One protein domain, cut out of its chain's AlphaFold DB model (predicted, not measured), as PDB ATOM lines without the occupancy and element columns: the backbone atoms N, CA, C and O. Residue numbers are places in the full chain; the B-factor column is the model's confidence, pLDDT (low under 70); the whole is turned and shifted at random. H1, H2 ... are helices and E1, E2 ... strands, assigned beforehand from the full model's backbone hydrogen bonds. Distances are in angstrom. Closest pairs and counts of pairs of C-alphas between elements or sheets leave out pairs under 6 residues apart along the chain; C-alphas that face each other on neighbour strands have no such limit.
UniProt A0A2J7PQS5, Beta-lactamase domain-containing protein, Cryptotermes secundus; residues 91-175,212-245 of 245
ATOM      1  N   VAL A  91     240.110 127.432 325.988       98.00
ATOM      2  CA  VAL A  91     240.945 128.317 325.160       98.00
ATOM      3  C   VAL A  91     241.302 127.638 323.832       98.00
ATOM      4  O   VAL A  91     241.227 128.283 322.795       98.00
ATOM      5  N   GLY A  92     241.620 126.337 323.842       98.19
ATOM      6  CA  GLY A  92     241.956 125.587 322.627       98.19
ATOM      7  C   GLY A  92     240.824 125.579 321.597       98.19
ATOM      8  O   GLY A  92     241.050 125.905 320.435       98.19
ATOM      9  N   ASP A  93     239.598 125.292 322.031       98.56
ATOM     10  CA  ASP A  93     238.427 125.306 321.150       98.56
ATOM     11  C   ASP A  93     238.082 126.723 320.657       98.56
ATOM     12  O   ASP A  93     237.767 126.909 319.482       98.56
ATOM     13  N   LEU A  94     238.189 127.749 321.511       98.25
ATOM     14  CA  LEU A  94     237.975 129.136 321.084       98.25
ATOM     15  C   LEU A  94     239.010 129.594 320.050       98.25
ATOM     16  O   LEU A  94     238.656 130.325 319.125       98.25
ATOM     17  N   LEU A  95     240.267 129.157 320.173       97.94
ATOM     18  CA  LEU A  95     241.303 129.422 319.173       97.94
ATOM     19  C   LEU A  95     241.018 128.692 317.854       97.94
ATOM     20  O   LEU A  95     241.189 129.293 316.797       97.94
ATOM     21  N   LEU A  96     240.534 127.442 317.893       97.50
ATOM     22  CA  LEU A  96     240.090 126.725 316.689       97.50
ATOM     23  C   LEU A  96     238.968 127.488 315.975       97.50
ATOM     24  O   LEU A  96     239.059 127.738 314.774       97.50
ATOM     25  N   PHE A  97     237.946 127.916 316.721       97.62
ATOM     26  CA  PHE A  97     236.848 128.708 316.175       97.62
ATOM     27  C   PHE A  97     237.337 130.049 315.603       97.62
ATOM     28  O   PHE A  97     237.035 130.371 314.457       97.62
ATOM     29  N   GLY A  98     238.137 130.811 316.355       96.50
ATOM     30  CA  GLY A  98     238.664 132.100 315.900       96.50
ATOM     31  C   GLY A  98     239.559 131.992 314.660       96.50
ATOM     32  O   GLY A  98     239.429 132.798 313.742       96.50
ATOM     33  N   ASN A  99     240.394 130.954 314.567       94.81
ATOM     34  CA  ASN A  99     241.222 130.708 313.383       94.81
ATOM     35  C   ASN A  99     240.392 130.294 312.163       94.81
ATOM     36  O   ASN A  99     240.693 130.721 311.049       94.81
ATOM     37  N   ALA A 100     239.322 129.517 312.351       93.75
ATOM     38  CA  ALA A 100     238.401 129.198 311.264       93.75
ATOM     39  C   ALA A 100     237.686 130.455 310.736       93.75
ATOM     40  O   ALA A 100     237.504 130.613 309.526       93.75
ATOM     41  N   MET A 101     237.334 131.381 311.633       93.88
ATOM     42  CA  MET A 101     236.775 132.683 311.269       93.88
ATOM     43  C   MET A 101     237.778 133.548 310.495       93.88
ATOM     44  O   MET A 101     237.428 134.103 309.452       93.88
ATOM     45  N   LEU A 102     239.027 133.622 310.968       92.81
ATOM     46  CA  LEU A 102     240.122 134.315 310.288       92.81
ATOM     47  C   LEU A 102     240.330 133.778 308.865       92.81
ATOM     48  O   LEU A 102     240.316 134.550 307.908       92.81
ATOM     49  N   TYR A 103     240.443 132.456 308.725       90.06
ATOM     50  CA  TYR A 103     240.609 131.796 307.431       90.06
ATOM     51  C   TYR A 103     239.434 132.080 306.486       90.06
ATOM     52  O   TYR A 103     239.628 132.421 305.321       90.06
ATOM     53  N   SER A 104     238.203 132.008 306.998       89.94
ATOM     54  CA  SER A 104     236.997 132.269 306.205       89.94
ATOM     55  C   SER A 104     236.951 133.704 305.674       89.94
ATOM     56  O   SER A 104     236.587 133.918 304.516       89.94
ATOM     57  N   TYR A 105     237.337 134.683 306.499       89.12
ATOM     58  CA  TYR A 105     237.432 136.086 306.090       89.12
ATOM     59  C   TYR A 105     238.472 136.291 304.996       89.12
ATOM     60  O   TYR A 105     238.209 136.955 304.000       89.12
ATOM     61  N   GLN A 106     239.633 135.674 305.161       86.56
ATOM     62  CA  GLN A 106     240.736 135.783 304.222       86.56
ATOM     63  C   GLN A 106     240.446 135.127 302.872       86.56
ATOM     64  O   GLN A 106     240.857 135.643 301.837       86.56
ATOM     65  N   TRP A 107     239.671 134.044 302.873       83.81
ATOM     66  CA  TRP A 107     239.253 133.373 301.649       83.81
ATOM     67  C   TRP A 107     238.143 134.114 300.896       83.81
ATOM     68  O   TRP A 107     238.180 134.218 299.673       83.81
ATOM     69  N   ARG A 108     237.126 134.623 301.605       78.62
ATOM     70  CA  ARG A 108     235.961 135.277 300.976       78.62
ATOM     71  C   ARG A 108     236.098 136.787 300.835       78.62
ATOM     72  O   ARG A 108     235.222 137.405 300.237       78.62
ATOM     73  N   SER A 109     237.153 137.386 301.384       66.94
ATOM     74  CA  SER A 109     237.394 138.832 301.532       66.94
ATOM     75  C   SER A 109     236.360 139.598 302.375       66.94
ATOM     76  O   SER A 109     236.686 140.641 302.940       66.94
ATOM     77  N   GLU A 110     235.151 139.056 302.553       69.88
ATOM     78  CA  GLU A 110     234.106 139.595 303.417       69.88
ATOM     79  C   GLU A 110     233.304 138.476 304.095       69.88
ATOM     80  O   GLU A 110     232.946 137.460 303.492       69.88
ATOM     81  N   LEU A 111     232.977 138.685 305.373       80.69
ATOM     82  CA  LEU A 111     232.032 137.856 306.110       80.69
ATOM     83  C   LEU A 111     230.806 138.695 306.439       80.69
ATOM     84  O   LEU A 111     230.910 139.651 307.206       80.69
ATOM     85  N   ALA A 112     229.637 138.292 305.935       85.69
ATOM     86  CA  ALA A 112     228.372 138.989 306.188       85.69
ATOM     87  C   ALA A 112     228.091 139.202 307.690       85.69
ATOM     88  O   ALA A 112     227.469 140.184 308.084       85.69
ATOM     89  N   MET A 113     228.591 138.314 308.560       89.69
ATOM     90  CA  MET A 113     228.445 138.462 310.011       89.69
ATOM     91  C   MET A 113     229.295 139.589 310.623       89.69
ATOM     92  O   MET A 113     228.978 140.053 311.715       89.69
ATOM     93  N   TRP A 114     230.352 140.043 309.947       93.25
ATOM     94  CA  TRP A 114     231.185 141.180 310.361       93.25
ATOM     95  C   TRP A 114     230.758 142.495 309.697       93.25
ATOM     96  O   TRP A 114     231.367 143.537 309.932       93.25
ATOM     97  N   SER A 115     229.684 142.487 308.906       92.44
ATOM     98  CA  SER A 115     229.090 143.707 308.367       92.44
ATOM     99  C   SER A 115     228.429 144.518 309.487       92.44
ATOM    100  O   SER A 115     227.399 144.133 310.049       92.44
ATOM    101  N   VAL A 116     229.042 145.657 309.811       93.62
ATOM    102  CA  VAL A 116     228.575 146.579 310.851       93.62
ATOM    103  C   VAL A 116     227.223 147.175 310.484       93.62
ATOM    104  O   VAL A 116     227.032 147.683 309.381       93.62
ATOM    105  N   GLN A 117     226.304 147.184 311.448       91.69
ATOM    106  CA  GLN A 117     225.041 147.901 311.311       91.69
ATOM    107  C   GLN A 117     225.188 149.367 311.764       91.69
ATOM    108  O   GLN A 117     225.848 149.629 312.775       91.69
ATOM    109  N   PRO A 118     224.577 150.349 311.077       90.25
ATOM    110  CA  PRO A 118     224.659 151.753 311.478       90.25
ATOM    111  C   PRO A 118     224.173 151.995 312.917       90.25
ATOM    112  O   PRO A 118     223.168 151.434 313.349       90.25
ATOM    113  N   GLY A 119     224.875 152.855 313.662       89.19
ATOM    114  CA  GLY A 119     224.467 153.263 315.016       89.19
ATOM    115  C   GLY A 119     224.712 152.227 316.122       89.19
ATOM    116  O   GLY A 119     224.066 152.293 317.167       89.19
ATOM    117  N   THR A 120     225.627 151.274 315.915       91.81
ATOM    118  CA  THR A 120     225.880 150.145 316.832       91.81
ATOM    119  C   THR A 120     227.239 150.186 317.557       91.81
ATOM    120  O   THR A 120     227.900 149.167 317.740       91.81
ATOM    121  N   THR A 121     227.676 151.365 318.000       91.50
ATOM    122  CA  THR A 121     228.966 151.575 318.691       91.50
ATOM    123  C   THR A 121     229.087 150.766 319.994       91.50
ATOM    124  O   THR A 121     228.139 150.683 320.783       91.50
ATOM    125  N   ARG A 122     230.271 150.191 320.263       90.25
ATOM    126  CA  ARG A 122     230.570 149.397 321.478       90.25
ATOM    127  C   ARG A 122     231.779 149.902 322.265       90.25
ATOM    128  O   ARG A 122     232.100 149.321 323.306       90.25
ATOM    129  N   ASN A 123     232.411 150.988 321.823       89.81
ATOM    130  CA  ASN A 123     233.585 151.594 322.450       89.81
ATOM    131  C   ASN A 123     234.784 150.629 322.554       89.81
ATOM    132  O   ASN A 123     235.483 150.597 323.571       89.81
ATOM    133  N   TRP A 124     235.002 149.797 321.535       90.94
ATOM    134  CA  TRP A 124     236.216 148.986 321.384       90.94
ATOM    135  C   TRP A 124     237.343 149.734 320.673       90.94
ATOM    136  O   TRP A 124     238.507 149.495 320.979       90.94
ATOM    137  N   GLY A 125     237.002 150.645 319.764       89.50
ATOM    138  CA  GLY A 125     237.949 151.429 318.979       89.50
ATOM    139  C   GLY A 125     237.253 152.552 318.214       89.50
ATOM    140  O   GLY A 125     236.033 152.705 318.276       89.50
ATOM    141  N   ARG A 126     238.027 153.360 317.486       90.06
ATOM    142  CA  ARG A 126     237.501 154.480 316.697       90.06
ATOM    143  C   ARG A 126     236.641 153.961 315.549       90.06
ATOM    144  O   ARG A 126     237.133 153.230 314.692       90.06
ATOM    145  N   GLY A 127     235.383 154.396 315.513       90.56
ATOM    146  CA  GLY A 127     234.426 153.995 314.481       90.56
ATOM    147  C   GLY A 127     234.008 152.528 314.571       90.56
ATOM    148  O   GLY A 127     233.633 151.958 313.551       90.56
ATOM    149  N   ASP A 128     234.114 151.912 315.751       94.69
ATOM    150  CA  ASP A 128     233.647 150.548 315.943       94.69
ATOM    151  C   ASP A 128     232.126 150.429 315.780       94.69
ATOM    152  O   ASP A 128     231.360 151.389 315.915       94.69
ATOM    153  N   GLY A 129     231.689 149.207 315.517       95.94
ATOM    154  CA  GLY A 129     230.281 148.874 315.461       95.94
ATOM    155  C   GLY A 129     230.024 147.409 315.764       95.94
ATOM    156  O   GLY A 129     230.920 146.665 316.161       95.94
ATOM    157  N   TYR A 130     228.778 146.997 315.584       95.75
ATOM    158  CA  TYR A 130     228.298 145.665 315.893       95.75
ATOM    159  C   TYR A 130     227.753 144.991 314.632       95.75
ATOM    160  O   TYR A 130     226.872 145.522 313.950       95.75
ATOM    161  N   GLY A 131     228.299 143.817 314.329       94.69
ATOM    162  CA  GLY A 131     227.781 142.880 313.339       94.69
ATOM    163  C   GLY A 131     226.908 141.805 313.989       94.69
ATOM    164  O   GLY A 131     226.388 141.959 315.094       94.69
ATOM    165  N   MET A 132     226.763 140.663 313.326       93.69
ATOM    166  CA  MET A 132     226.016 139.518 313.846       93.69
ATOM    167  C   MET A 132     226.831 138.782 314.920       93.69
ATOM    168  O   MET A 132     227.463 137.768 314.651       93.69
ATOM    169  N   GLY A 133     226.828 139.305 316.150       94.75
ATOM    170  CA  GLY A 133     227.521 138.675 317.287       94.75
ATOM    171  C   GLY A 133     228.973 139.101 317.470       94.75
ATOM    172  O   GLY A 133     229.672 138.524 318.295       94.75
ATOM    173  N   TRP A 134     229.421 140.116 316.734       96.69
ATOM    174  CA  TRP A 134     230.802 140.589 316.751       96.69
ATOM    175  C   TRP A 134     230.840 142.096 316.921       96.69
ATOM    176  O   TRP A 134     230.107 142.821 316.252       96.69
ATOM    177  N   VAL A 135     231.735 142.570 317.780       96.94
ATOM    178  CA  VAL A 135     232.218 143.943 317.698       96.94
ATOM    179  C   VAL A 135     233.267 143.996 316.600       96.94
ATOM    180  O   VAL A 135     234.153 143.146 316.555       96.94
ATOM    181  N   VAL A 136     233.160 144.982 315.721       96.69
ATOM    182  CA  VAL A 136     234.023 145.151 314.554       96.69
ATOM    183  C   VAL A 136     234.666 146.524 314.641       96.69
ATOM    184  O   VAL A 136     233.982 147.544 314.723       96.69
ATOM    185  N   VAL A 137     235.991 146.538 314.648       94.94
ATOM    186  CA  VAL A 137     236.838 147.724 314.725       94.94
ATOM    187  C   VAL A 137     237.480 147.917 313.350       94.94
ATOM    188  O   VAL A 137     238.283 147.078 312.939       94.94
ATOM    189  N   PRO A 138     237.135 148.981 312.603       92.25
ATOM    190  CA  PRO A 138     237.682 149.200 311.271       92.25
ATOM    191  C   PRO A 138     239.156 149.622 311.324       92.25
ATOM    192  O   PRO A 138     239.595 150.274 312.275       92.25
ATOM    193  N   SER A 139     239.904 149.330 310.255       90.44
ATOM    194  CA  SER A 139     241.224 149.938 310.054       90.44
ATOM    195  C   SER A 139     241.063 151.448 309.874       90.44
ATOM    196  O   SER A 139     240.278 151.884 309.032       90.44
ATOM    197  N   ARG A 140     241.808 152.262 310.628       87.12
ATOM    198  CA  ARG A 140     241.672 153.727 310.573       87.12
ATOM    199  C   ARG A 140     242.980 154.448 310.885       87.12
ATOM    200  O   ARG A 140     243.567 154.240 311.944       87.12
ATOM    201  N   GLN A 141     243.369 155.363 310.001       84.25
ATOM    202  CA  GLN A 141     244.425 156.352 310.221       84.25
ATOM    203  C   GLN A 141     243.827 157.736 309.962       84.25
ATOM    204  O   GLN A 141     243.327 157.994 308.872       84.25
ATOM    205  N   GLU A 142     243.796 158.596 310.980       77.12
ATOM    206  CA  GLU A 142     243.113 159.898 310.879       77.12
ATOM    207  C   GLU A 142     244.000 160.986 310.270       77.12
ATOM    208  O   GLU A 142     243.506 161.846 309.547       77.12
ATOM    209  N   TYR A 143     245.308 160.916 310.515       77.56
ATOM    210  CA  TYR A 143     246.293 161.873 310.020       77.56
ATOM    211  C   TYR A 143     247.508 161.128 309.464       77.56
ATOM    212  O   TYR A 143     247.898 160.087 309.999       77.56
ATOM    213  N   GLY A 144     248.127 161.666 308.409       75.56
ATOM    214  CA  GLY A 144     249.374 161.122 307.869       75.56
ATOM    215  C   GLY A 144     250.472 161.143 308.936       75.56
ATOM    216  O   GLY A 144     250.821 162.210 309.430       75.56
ATOM    217  N   GLY A 145     250.972 159.963 309.315       71.69
ATOM    218  CA  GLY A 145     251.985 159.796 310.368       71.69
ATOM    219  C   GLY A 145     251.444 159.603 311.793       71.69
ATOM    220  O   GLY A 145     252.242 159.428 312.706       71.69
ATOM    221  N   GLY A 146     250.121 159.612 311.999       73.88
ATOM    222  CA  GLY A 146     249.502 159.271 313.289       73.88
ATOM    223  C   GLY A 146     249.243 157.769 313.467       73.88
ATOM    224  O   GLY A 146     249.331 157.005 312.500       73.88
ATOM    225  N   ASP A 147     248.867 157.375 314.691       80.06
ATOM    226  CA  ASP A 147     248.586 155.984 315.076       80.06
ATOM    227  C   ASP A 147     247.607 155.292 314.124       80.06
ATOM    228  O   ASP A 147     246.463 155.726 313.918       80.06
ATOM    229  N   VAL A 148     248.044 154.153 313.591       84.38
ATOM    230  CA  VAL A 148     247.228 153.287 312.745       84.38
ATOM    231  C   VAL A 148     246.441 152.333 313.638       84.38
ATOM    232  O   VAL A 148     247.007 151.461 314.289       84.38
ATOM    233  N   GLN A 149     245.115 152.473 313.654       87.75
ATOM    234  CA  GLN A 149     244.238 151.466 314.247       87.75
ATOM    235  C   GLN A 149     244.120 150.291 313.275       87.75
ATOM    236  O   GLN A 149     243.672 150.483 312.141       87.75
ATOM    237  N   ALA A 150     244.504 149.097 313.719       89.06
ATOM    238  CA  ALA A 150     244.340 147.867 312.954       89.06
ATOM    239  C   ALA A 150     242.864 147.442 312.870       89.06
ATOM    240  O   ALA A 150     242.058 147.757 313.749       89.06
ATOM    241  N   PHE A 151     242.520 146.705 311.810       92.19
ATOM    242  CA  PHE A 151     241.233 146.020 311.733       92.19
ATOM    243  C   PHE A 151     241.197 144.886 312.762       92.19
ATOM    244  O   PHE A 151     242.124 144.082 312.824       92.19
ATOM    245  N   ALA A 152     240.133 144.813 313.555       94.94
ATOM    246  CA  ALA A 152     239.957 143.762 314.546       94.94
ATOM    247  C   ALA A 152     238.478 143.433 314.732       94.94
ATOM    248  O   ALA A 152     237.615 144.305 314.645       94.94
ATOM    249  N   VAL A 153     238.183 142.181 315.051       96.81
ATOM    250  CA  VAL A 153     236.836 141.726 315.391       96.81
ATOM    251  C   VAL A 153     236.885 140.888 316.652       96.81
ATOM    252  O   VAL A 153     237.843 140.160 316.893       96.81
ATOM    253  N   GLY A 154     235.863 140.968 317.487       97.19
ATOM    254  CA  GLY A 154     235.824 140.133 318.676       97.19
ATOM    255  C   GLY A 154     234.533 140.236 319.452       97.19
ATOM    256  O   GLY A 154     233.616 140.978 319.101       97.19
ATOM    257  N   HIS A 155     234.472 139.489 320.544       97.50
ATOM    258  CA  HIS A 155     233.375 139.575 321.490       97.50
ATOM    259  C   HIS A 155     233.870 139.282 322.909       97.50
ATOM    260  O   HIS A 155     234.684 138.387 323.132       97.50
ATOM    261  N   THR A 156     233.374 140.041 323.884       97.00
ATOM    262  CA  THR A 156     233.589 139.776 325.316       97.00
ATOM    263  C   THR A 156     232.415 138.985 325.873       97.00
ATOM    264  O   THR A 156     231.266 139.319 325.581       97.00
ATOM    265  N   GLY A 157     232.680 137.981 326.696       95.69
ATOM    266  CA  GLY A 157     231.670 137.246 327.448       95.69
ATOM    267  C   GLY A 157     231.680 137.655 328.917       95.69
ATOM    268  O   GLY A 157     232.742 137.753 329.527       95.69
ATOM    269  N   GLY A 158     230.493 137.881 329.472       94.06
ATOM    270  CA  GLY A 158     230.280 138.040 330.906       94.06
ATOM    271  C   GLY A 158     229.237 137.032 331.362       94.06
ATOM    272  O   GLY A 158     228.151 136.957 330.785       94.06
ATOM    273  N   ALA A 159     229.579 136.244 332.373       92.81
ATOM    274  CA  ALA A 159     228.686 135.299 333.019       92.81
ATOM    275  C   ALA A 159     228.878 135.382 334.533       92.81
ATOM    276  O   ALA A 159     229.885 135.894 335.021       92.81
ATOM    277  N   VAL A 160     227.920 134.840 335.283       94.06
ATOM    278  CA  VAL A 160     228.032 134.775 336.740       94.06
ATOM    279  C   VAL A 160     229.280 133.973 337.104       94.06
ATOM    280  O   VAL A 160     229.359 132.769 336.858       94.06
ATOM    281  N   GLY A 161     230.270 134.668 337.660       95.19
ATOM    282  CA  GLY A 161     231.544 134.087 338.070       95.19
ATOM    283  C   GLY A 161     232.532 133.747 336.953       95.19
ATOM    284  O   GLY A 161     233.489 133.017 337.216       95.19
ATOM    285  N   ALA A 162     232.337 134.255 335.732       96.25
ATOM    286  CA  ALA A 162     233.279 134.059 334.634       96.25
ATOM    287  C   ALA A 162     233.309 135.239 333.648       96.25
ATOM    288  O   ALA A 162     232.302 135.894 333.388       96.25
ATOM    289  N   SER A 163     234.476 135.462 333.050       97.69
ATOM    290  CA  SER A 163     234.714 136.467 332.014       97.69
ATOM    291  C   SER A 163     235.492 135.839 330.867       97.69
ATOM    292  O   SER A 163     236.371 135.006 331.087       97.69
ATOM    293  N   SER A 164     235.211 136.244 329.635       98.12
ATOM    294  CA  SER A 164     235.963 135.781 328.472       98.12
ATOM    295  C   SER A 164     236.120 136.859 327.410       98.12
ATOM    296  O   SER A 164     235.406 137.865 327.387       98.12
ATOM    297  N   VAL A 165     237.070 136.652 326.508       98.44
ATOM    298  CA  VAL A 165     237.182 137.411 325.265       98.44
ATOM    299  C   VAL A 165     237.732 136.508 324.172       98.44
ATOM    300  O   VAL A 165     238.649 135.723 324.413       98.44
ATOM    301  N   LEU A 166     237.163 136.640 322.979       98.62
ATOM    302  CA  LEU A 166     237.749 136.167 321.733       98.62
ATOM    303  C   LEU A 166     237.981 137.385 320.840       98.62
ATOM    304  O   LEU A 166     237.061 138.174 320.620       98.62
ATOM    305  N   LEU A 167     239.204 137.534 320.352       98.12
ATOM    306  CA  LEU A 167     239.640 138.597 319.458       98.12
ATOM    307  C   LEU A 167     240.329 137.961 318.250       98.12
ATOM    308  O   LEU A 167     241.142 137.056 318.408       98.12
ATOM    309  N   VAL A 168     240.015 138.452 317.060       96.81
ATOM    310  CA  VAL A 168     240.645 138.079 315.796       96.81
ATOM    311  C   VAL A 168     241.138 139.358 315.128       96.81
ATOM    312  O   VAL A 168     240.378 140.309 314.937       96.81
ATOM    313  N   VAL A 169     242.417 139.379 314.774       94.81
ATOM    314  CA  VAL A 169     243.105 140.491 314.116       94.81
ATOM    315  C   VAL A 169     243.715 139.955 312.821       94.81
ATOM    316  O   VAL A 169     244.818 139.402 312.842       94.81
ATOM    317  N   PRO A 170     242.996 140.043 311.689       91.94
ATOM    318  CA  PRO A 170     243.544 139.654 310.397       91.94
ATOM    319  C   PRO A 170     244.738 140.532 310.022       91.94
ATOM    320  O   PRO A 170     244.666 141.758 310.125       91.94
ATOM    321  N   ASN A 171     245.824 139.919 309.548       83.69
ATOM    322  CA  ASN A 171     246.928 140.675 308.970       83.69
ATOM    323  C   ASN A 171     246.568 141.118 307.541       83.69
ATOM    324  O   ASN A 171     245.779 140.466 306.847       83.69
ATOM    325  N   LYS A 172     247.174 142.213 307.073       65.50
ATOM    326  CA  LYS A 172     247.085 142.651 305.677       65.50
ATOM    327  C   LYS A 172     247.987 141.772 304.814       65.50
ATOM    328  O   LYS A 172     249.062 142.195 304.407       65.50
ATOM    329  N   VAL A 173     247.561 140.548 304.532       52.56
ATOM    330  CA  VAL A 173     248.157 139.766 303.447       52.56
ATOM    331  C   VAL A 173     247.225 139.859 302.253       52.56
ATOM    332  O   VAL A 173     246.044 139.528 302.350       52.56
ATOM    333  N   SER A 174     247.754 140.347 301.132       44.84
ATOM    334  CA  SER A 174     247.093 140.224 299.838       44.84
ATOM    335  C   SER A 174     247.014 138.737 299.512       44.84
ATOM    336  O   SER A 174     248.003 138.142 299.089       44.84
ATOM    337  N   TYR A 175     245.860 138.115 299.745       42.19
ATOM    338  CA  TYR A 175     245.590 136.813 299.149       42.19
ATOM    339  C   TYR A 175     245.630 136.995 297.631       42.19
ATOM    340  O   TYR A 175     245.099 138.002 297.146       42.19
ATOM    341  N   VAL A 212     247.530 125.724 300.081       55.91
ATOM    342  CA  VAL A 212     246.902 126.013 301.375       55.91
ATOM    343  C   VAL A 212     247.705 127.141 302.020       55.91
ATOM    344  O   VAL A 212     248.728 126.916 302.664       55.91
ATOM    345  N   CYS A 213     247.260 128.377 301.812       64.12
ATOM    346  CA  CYS A 213     247.831 129.533 302.482       64.12
ATOM    347  C   CYS A 213     247.402 129.496 303.951       64.12
ATOM    348  O   CYS A 213     246.209 129.512 304.265       64.12
ATOM    349  N   VAL A 214     248.379 129.416 304.854       71.25
ATOM    350  CA  VAL A 214     248.127 129.498 306.295       71.25
ATOM    351  C   VAL A 214     247.459 130.850 306.583       71.25
ATOM    352  O   VAL A 214     247.928 131.868 306.071       71.25
ATOM    353  N   PRO A 215     246.355 130.898 307.355       77.56
ATOM    354  CA  PRO A 215     245.716 132.163 307.691       77.56
ATOM    355  C   PRO A 215     246.698 133.082 308.424       77.56
ATOM    356  O   PRO A 215     247.319 132.680 309.408       77.56
ATOM    357  N   CYS A 216     246.831 134.318 307.949       87.44
ATOM    358  CA  CYS A 216     247.794 135.281 308.483       87.44
ATOM    359  C   CYS A 216     247.107 136.278 309.419       87.44
ATOM    360  O   CYS A 216     246.303 137.102 308.989       87.44
ATOM    361  N   GLY A 217     247.432 136.252 310.701       91.62
ATOM    362  CA  GLY A 217     246.834 137.150 311.682       91.62
ATOM    363  C   GLY A 217     246.997 136.618 313.091       91.62
ATOM    364  O   GLY A 217     247.645 135.596 313.311       91.62
ATOM    365  N   VAL A 218     246.388 137.315 314.041       94.62
ATOM    366  CA  VAL A 218     246.457 136.964 315.457       94.62
ATOM    367  C   VAL A 218     245.058 136.672 315.981       94.62
ATOM    368  O   VAL A 218     244.154 137.498 315.869       94.62
ATOM    369  N   THR A 219     244.889 135.504 316.597       96.75
ATOM    370  CA  THR A 219     243.683 135.146 317.350       96.75
ATOM    371  C   THR A 219     244.038 135.068 318.827       96.75
ATOM    372  O   THR A 219     244.936 134.324 319.215       96.75
ATOM    373  N   VAL A 220     243.321 135.813 319.667       98.19
ATOM    374  CA  VAL A 220     243.508 135.823 321.120       98.19
ATOM    375  C   VAL A 220     242.232 135.335 321.790       98.19
ATOM    376  O   VAL A 220     241.166 135.921 321.608       98.19
ATOM    377  N   ALA A 221     242.344 134.286 322.601       98.56
ATOM    378  CA  ALA A 221     241.261 133.785 323.437       98.56
ATOM    379  C   ALA A 221     241.693 133.791 324.907       98.56
ATOM    380  O   ALA A 221     242.734 133.239 325.258       98.56
ATOM    381  N   ILE A 222     240.881 134.397 325.773       98.44
ATOM    382  CA  ILE A 222     241.111 134.430 327.223       98.44
ATOM    383  C   ILE A 222     239.820 134.004 327.915       98.44
ATOM    384  O   ILE A 222     238.748 134.529 327.611       98.44
ATOM    385  N   ILE A 223     239.925 133.070 328.858       97.38
ATOM    386  CA  ILE A 223     238.830 132.654 329.738       97.38
ATOM    387  C   ILE A 223     239.316 132.805 331.177       97.38
ATOM    388  O   ILE A 223     240.384 132.312 331.533       97.38
ATOM    389  N   MET A 224     238.520 133.470 332.005       97.31
ATOM    390  CA  MET A 224     238.743 133.600 333.437       97.31
ATOM    391  C   MET A 224     237.510 133.126 334.189       97.31
ATOM    392  O   MET A 224     236.390 133.525 333.891       97.31
ATOM    393  N   ASN A 225     237.721 132.333 335.229       96.50
ATOM    394  CA  ASN A 225     236.683 131.908 336.164       96.50
ATOM    395  C   ASN A 225     236.434 132.951 337.270       96.50
ATOM    396  O   ASN A 225     236.239 132.609 338.437       96.50
ATOM    397  N   LEU A 226     236.491 134.230 336.891       96.94
ATOM    398  CA  LEU A 226     236.216 135.376 337.743       96.94
ATOM    399  C   LEU A 226     235.247 136.317 337.023       96.94
ATOM    400  O   LEU A 226     235.445 136.640 335.849       96.94
ATOM    401  N   GLU A 227     234.201 136.734 337.727       93.56
ATOM    402  CA  GLU A 227     233.214 137.709 337.248       93.56
ATOM    403  C   GLU A 227     233.825 139.103 337.036       93.56
ATOM    404  O   GLU A 227     234.764 139.487 337.737       93.56
ATOM    405  N   ASP A 228     233.262 139.859 336.090       91.31
ATOM    406  CA  ASP A 228     233.537 141.284 335.846       91.31
ATOM    407  C   ASP A 228     235.012 141.648 335.603       91.31
ATOM    408  O   ASP A 228     235.483 142.733 335.957       91.31
ATOM    409  N   VAL A 229     235.762 140.764 334.940       94.88
ATOM    410  CA  VAL A 229     237.133 141.067 334.522       94.88
ATOM    411  C   VAL A 229     237.133 141.740 333.150       94.88
ATOM    412  O   VAL A 229     236.719 141.169 332.141       94.88
ATOM    413  N   GLY A 230     237.654 142.967 333.090       93.81
ATOM    414  CA  GLY A 230     237.812 143.725 331.848       93.81
ATOM    415  C   GLY A 230     238.922 143.169 330.950       93.81
ATOM    416  O   GLY A 230     240.050 143.645 330.994       93.81
ATOM    417  N   LEU A 231     238.599 142.194 330.098       96.50
ATOM    418  CA  LEU A 231     239.590 141.477 329.279       96.50
ATOM    419  C   LEU A 231     239.909 142.116 327.921       96.50
ATOM    420  O   LEU A 231     240.914 141.775 327.301       96.50
ATOM    421  N   ARG A 232     239.085 143.057 327.448       94.31
ATOM    422  CA  ARG A 232     239.223 143.649 326.105       94.31
ATOM    423  C   ARG A 232     240.601 144.269 325.861       94.31
ATOM    424  O   ARG A 232     241.218 143.987 324.843       94.31
ATOM    425  N   ARG A 233     241.062 145.138 326.772       93.56
ATOM    426  CA  ARG A 233     242.345 145.844 326.615       93.56
ATOM    427  C   ARG A 233     243.511 144.860 326.627       93.56
ATOM    428  O   ARG A 233     244.339 144.915 325.734       93.56
ATOM    429  N   LEU A 234     243.491 143.907 327.558       96.31
ATOM    430  CA  LEU A 234     244.492 142.847 327.636       96.31
ATOM    431  C   LEU A 234     244.579 142.040 326.332       96.31
ATOM    432  O   LEU A 234     245.676 141.775 325.861       96.31
ATOM    433  N   ALA A 235     243.445 141.675 325.724       96.69
ATOM    434  CA  ALA A 235     243.457 140.954 324.453       96.69
ATOM    435  C   ALA A 235     244.055 141.781 323.303       96.69
ATOM    436  O   ALA A 235     244.807 141.232 322.503       96.69
ATOM    437  N   MET A 236     243.755 143.084 323.240       92.94
ATOM    438  CA  MET A 236     244.352 143.991 322.251       92.94
ATOM    439  C   MET A 236     245.862 144.152 322.463       92.94
ATOM    440  O   MET A 236     246.618 144.080 321.499       92.94
ATOM    441  N   ASP A 237     246.300 144.311 323.715       93.62
ATOM    442  CA  ASP A 237     247.717 144.444 324.066       93.62
ATOM    443  C   ASP A 237     248.486 143.156 323.715       93.62
ATOM    444  O   ASP A 237     249.558 143.222 323.123       93.62
ATOM    445  N   ILE A 238     247.913 141.976 324.000       95.06
ATOM    446  CA  ILE A 238     248.480 140.687 323.572       95.06
ATOM    447  C   ILE A 238     248.571 140.630 322.049       95.06
ATOM    448  O   ILE A 238     249.623 140.273 321.535       95.06
ATOM    449  N   ALA A 239     247.506 140.980 321.323       93.69
ATOM    450  CA  ALA A 239     247.517 140.920 319.865       93.69
ATOM    451  C   ALA A 239     248.609 141.815 319.256       93.69
ATOM    452  O   ALA A 239     249.308 141.382 318.344       93.69
ATOM    453  N   ALA A 240     248.803 143.020 319.800       89.81
ATOM    454  CA  ALA A 240     249.834 143.950 319.344       89.81
ATOM    455  C   ALA A 240     251.252 143.355 319.426       89.81
ATOM    456  O   ALA A 240     252.025 143.537 318.491       89.81
ATOM    457  N   LEU A 241     251.560 142.566 320.465       90.75
ATOM    458  CA  LEU A 241     252.868 141.906 320.620       90.75
ATOM    459  C   LEU A 241     253.201 140.913 319.495       90.75
ATOM    460  O   LEU A 241     254.371 140.612 319.280       90.75
ATOM    461  N   PHE A 242     252.190 140.382 318.803       87.69
ATOM    462  CA  PHE A 242     252.364 139.398 317.731       87.69
ATOM    463  C   PHE A 242     252.130 139.977 316.331       87.69
ATOM    464  O   PHE A 242     252.429 139.306 315.350       87.69
ATOM    465  N   CYS A 243     251.610 141.204 316.220       73.94
ATOM    466  CA  CYS A 243     251.430 141.889 314.937       73.94
ATOM    467  C   CYS A 243     252.720 142.553 314.414       73.94
ATOM    468  O   CYS A 243     252.749 142.969 313.259       73.94
ATOM    469  N   GLU A 244     253.758 142.680 315.246       57.91
ATOM    470  CA  GLU A 244     255.057 143.281 314.894       57.91
ATOM    471  C   GLU A 244     256.091 142.269 314.348       57.91
ATOM    472  O   GLU A 244     257.244 142.637 314.121       57.91
ATOM    473  N   ILE A 245     255.692 141.007 314.140       45.06
ATOM    474  CA  ILE A 245     256.526 139.903 313.621       45.06
ATOM    475  C   ILE A 245     256.136 139.602 312.172       45.06
ATOM    476  O   ILE A 245     257.062 139.413 311.349       45.06
TER     477      ILE A 245
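AT A GLANCE: This is residues 91 to 175 and 212 to 245 of the 245 residues of the protein "Beta-lactamase domain-containing protein" of Cryptotermes secundus (UniProt A0A2J7PQS5). An antiparallel four-stranded sheet lies between two helices, H1 over one face and H2 over the other, both over strands E3 and E4. Long loops, residues 109 to 134 and 138 to 151, lead into and out of the short edge strand E1. The printed part has 119 residues with two named helices and four named strands, along the chain H1 E1 E2 E3 E4 H2; the sheet's order is E1 - E2 - E3 - E4. The class is mixed, with 58 residues, under half, in named elements. The whole is compact, with a radius of gyration of the C-alphas of 14.3 A and spans of 41 by 36 by 29 A.

HOW THE PARTS SIT: H1, residues 91 to 108, is on the sheet at a height of 8.4 A; its closest C-alphas to E4, residues 217 to 224, are those of Val 91 and Ala 221, 5.7 A. On the local plane it stands at 29 degrees to E4, only just along the strands. E1, residues 135 to 137, E2, residues 152 to 159, and E3, residues 162 to 170, form a meander, each strand the antiparallel neighbour of the one before; E1 and E2 are a hairpin, as are E2 and E3. N 135 and O 154 are 2.8 A apart, N 157 and O 164 2.8 A, and, between E3 and E4, N 165 and O 222 2.9 A, each within hydrogen-bond range. H2, residues 232 to 243, is on the opposite face, giving three layers, helices on both faces of a sheet; its height is 8.1 A, and it runs slantwise to the strands, at 34 degrees to E4 on the local plane. The C-alphas of Val 218 and Ala 239 are the closest of E4 and H2, 6.0 A. Every O i to N i+4 pair is within hydrogen-bond range in H1, and 7 of 8 in H2.

IN THESE COORDINATES: H1 begins at C-alpha 91 (240.945, 128.317, 325.160) and is 25.7 A long. E1 is 6.7 A, E2 23.2 A, E3 26.9 A and E4 23.5 A. H2, 16.6 A, ends at C-alpha 243 (251.430, 141.889, 314.937).

THE WHOLE: The C-alphas farthest apart, Gly 144 and Val 160, are 44.5 A apart. Residues 176 to 211 are not printed; C-alphas 175 and 212 are 11.1 A apart across the cut. The links H1 to E1 and E1 to E2 are long. The pLDDT is under 70 at residues 109 to 110, 172 to 175, 212 to 213 and 244 to 245.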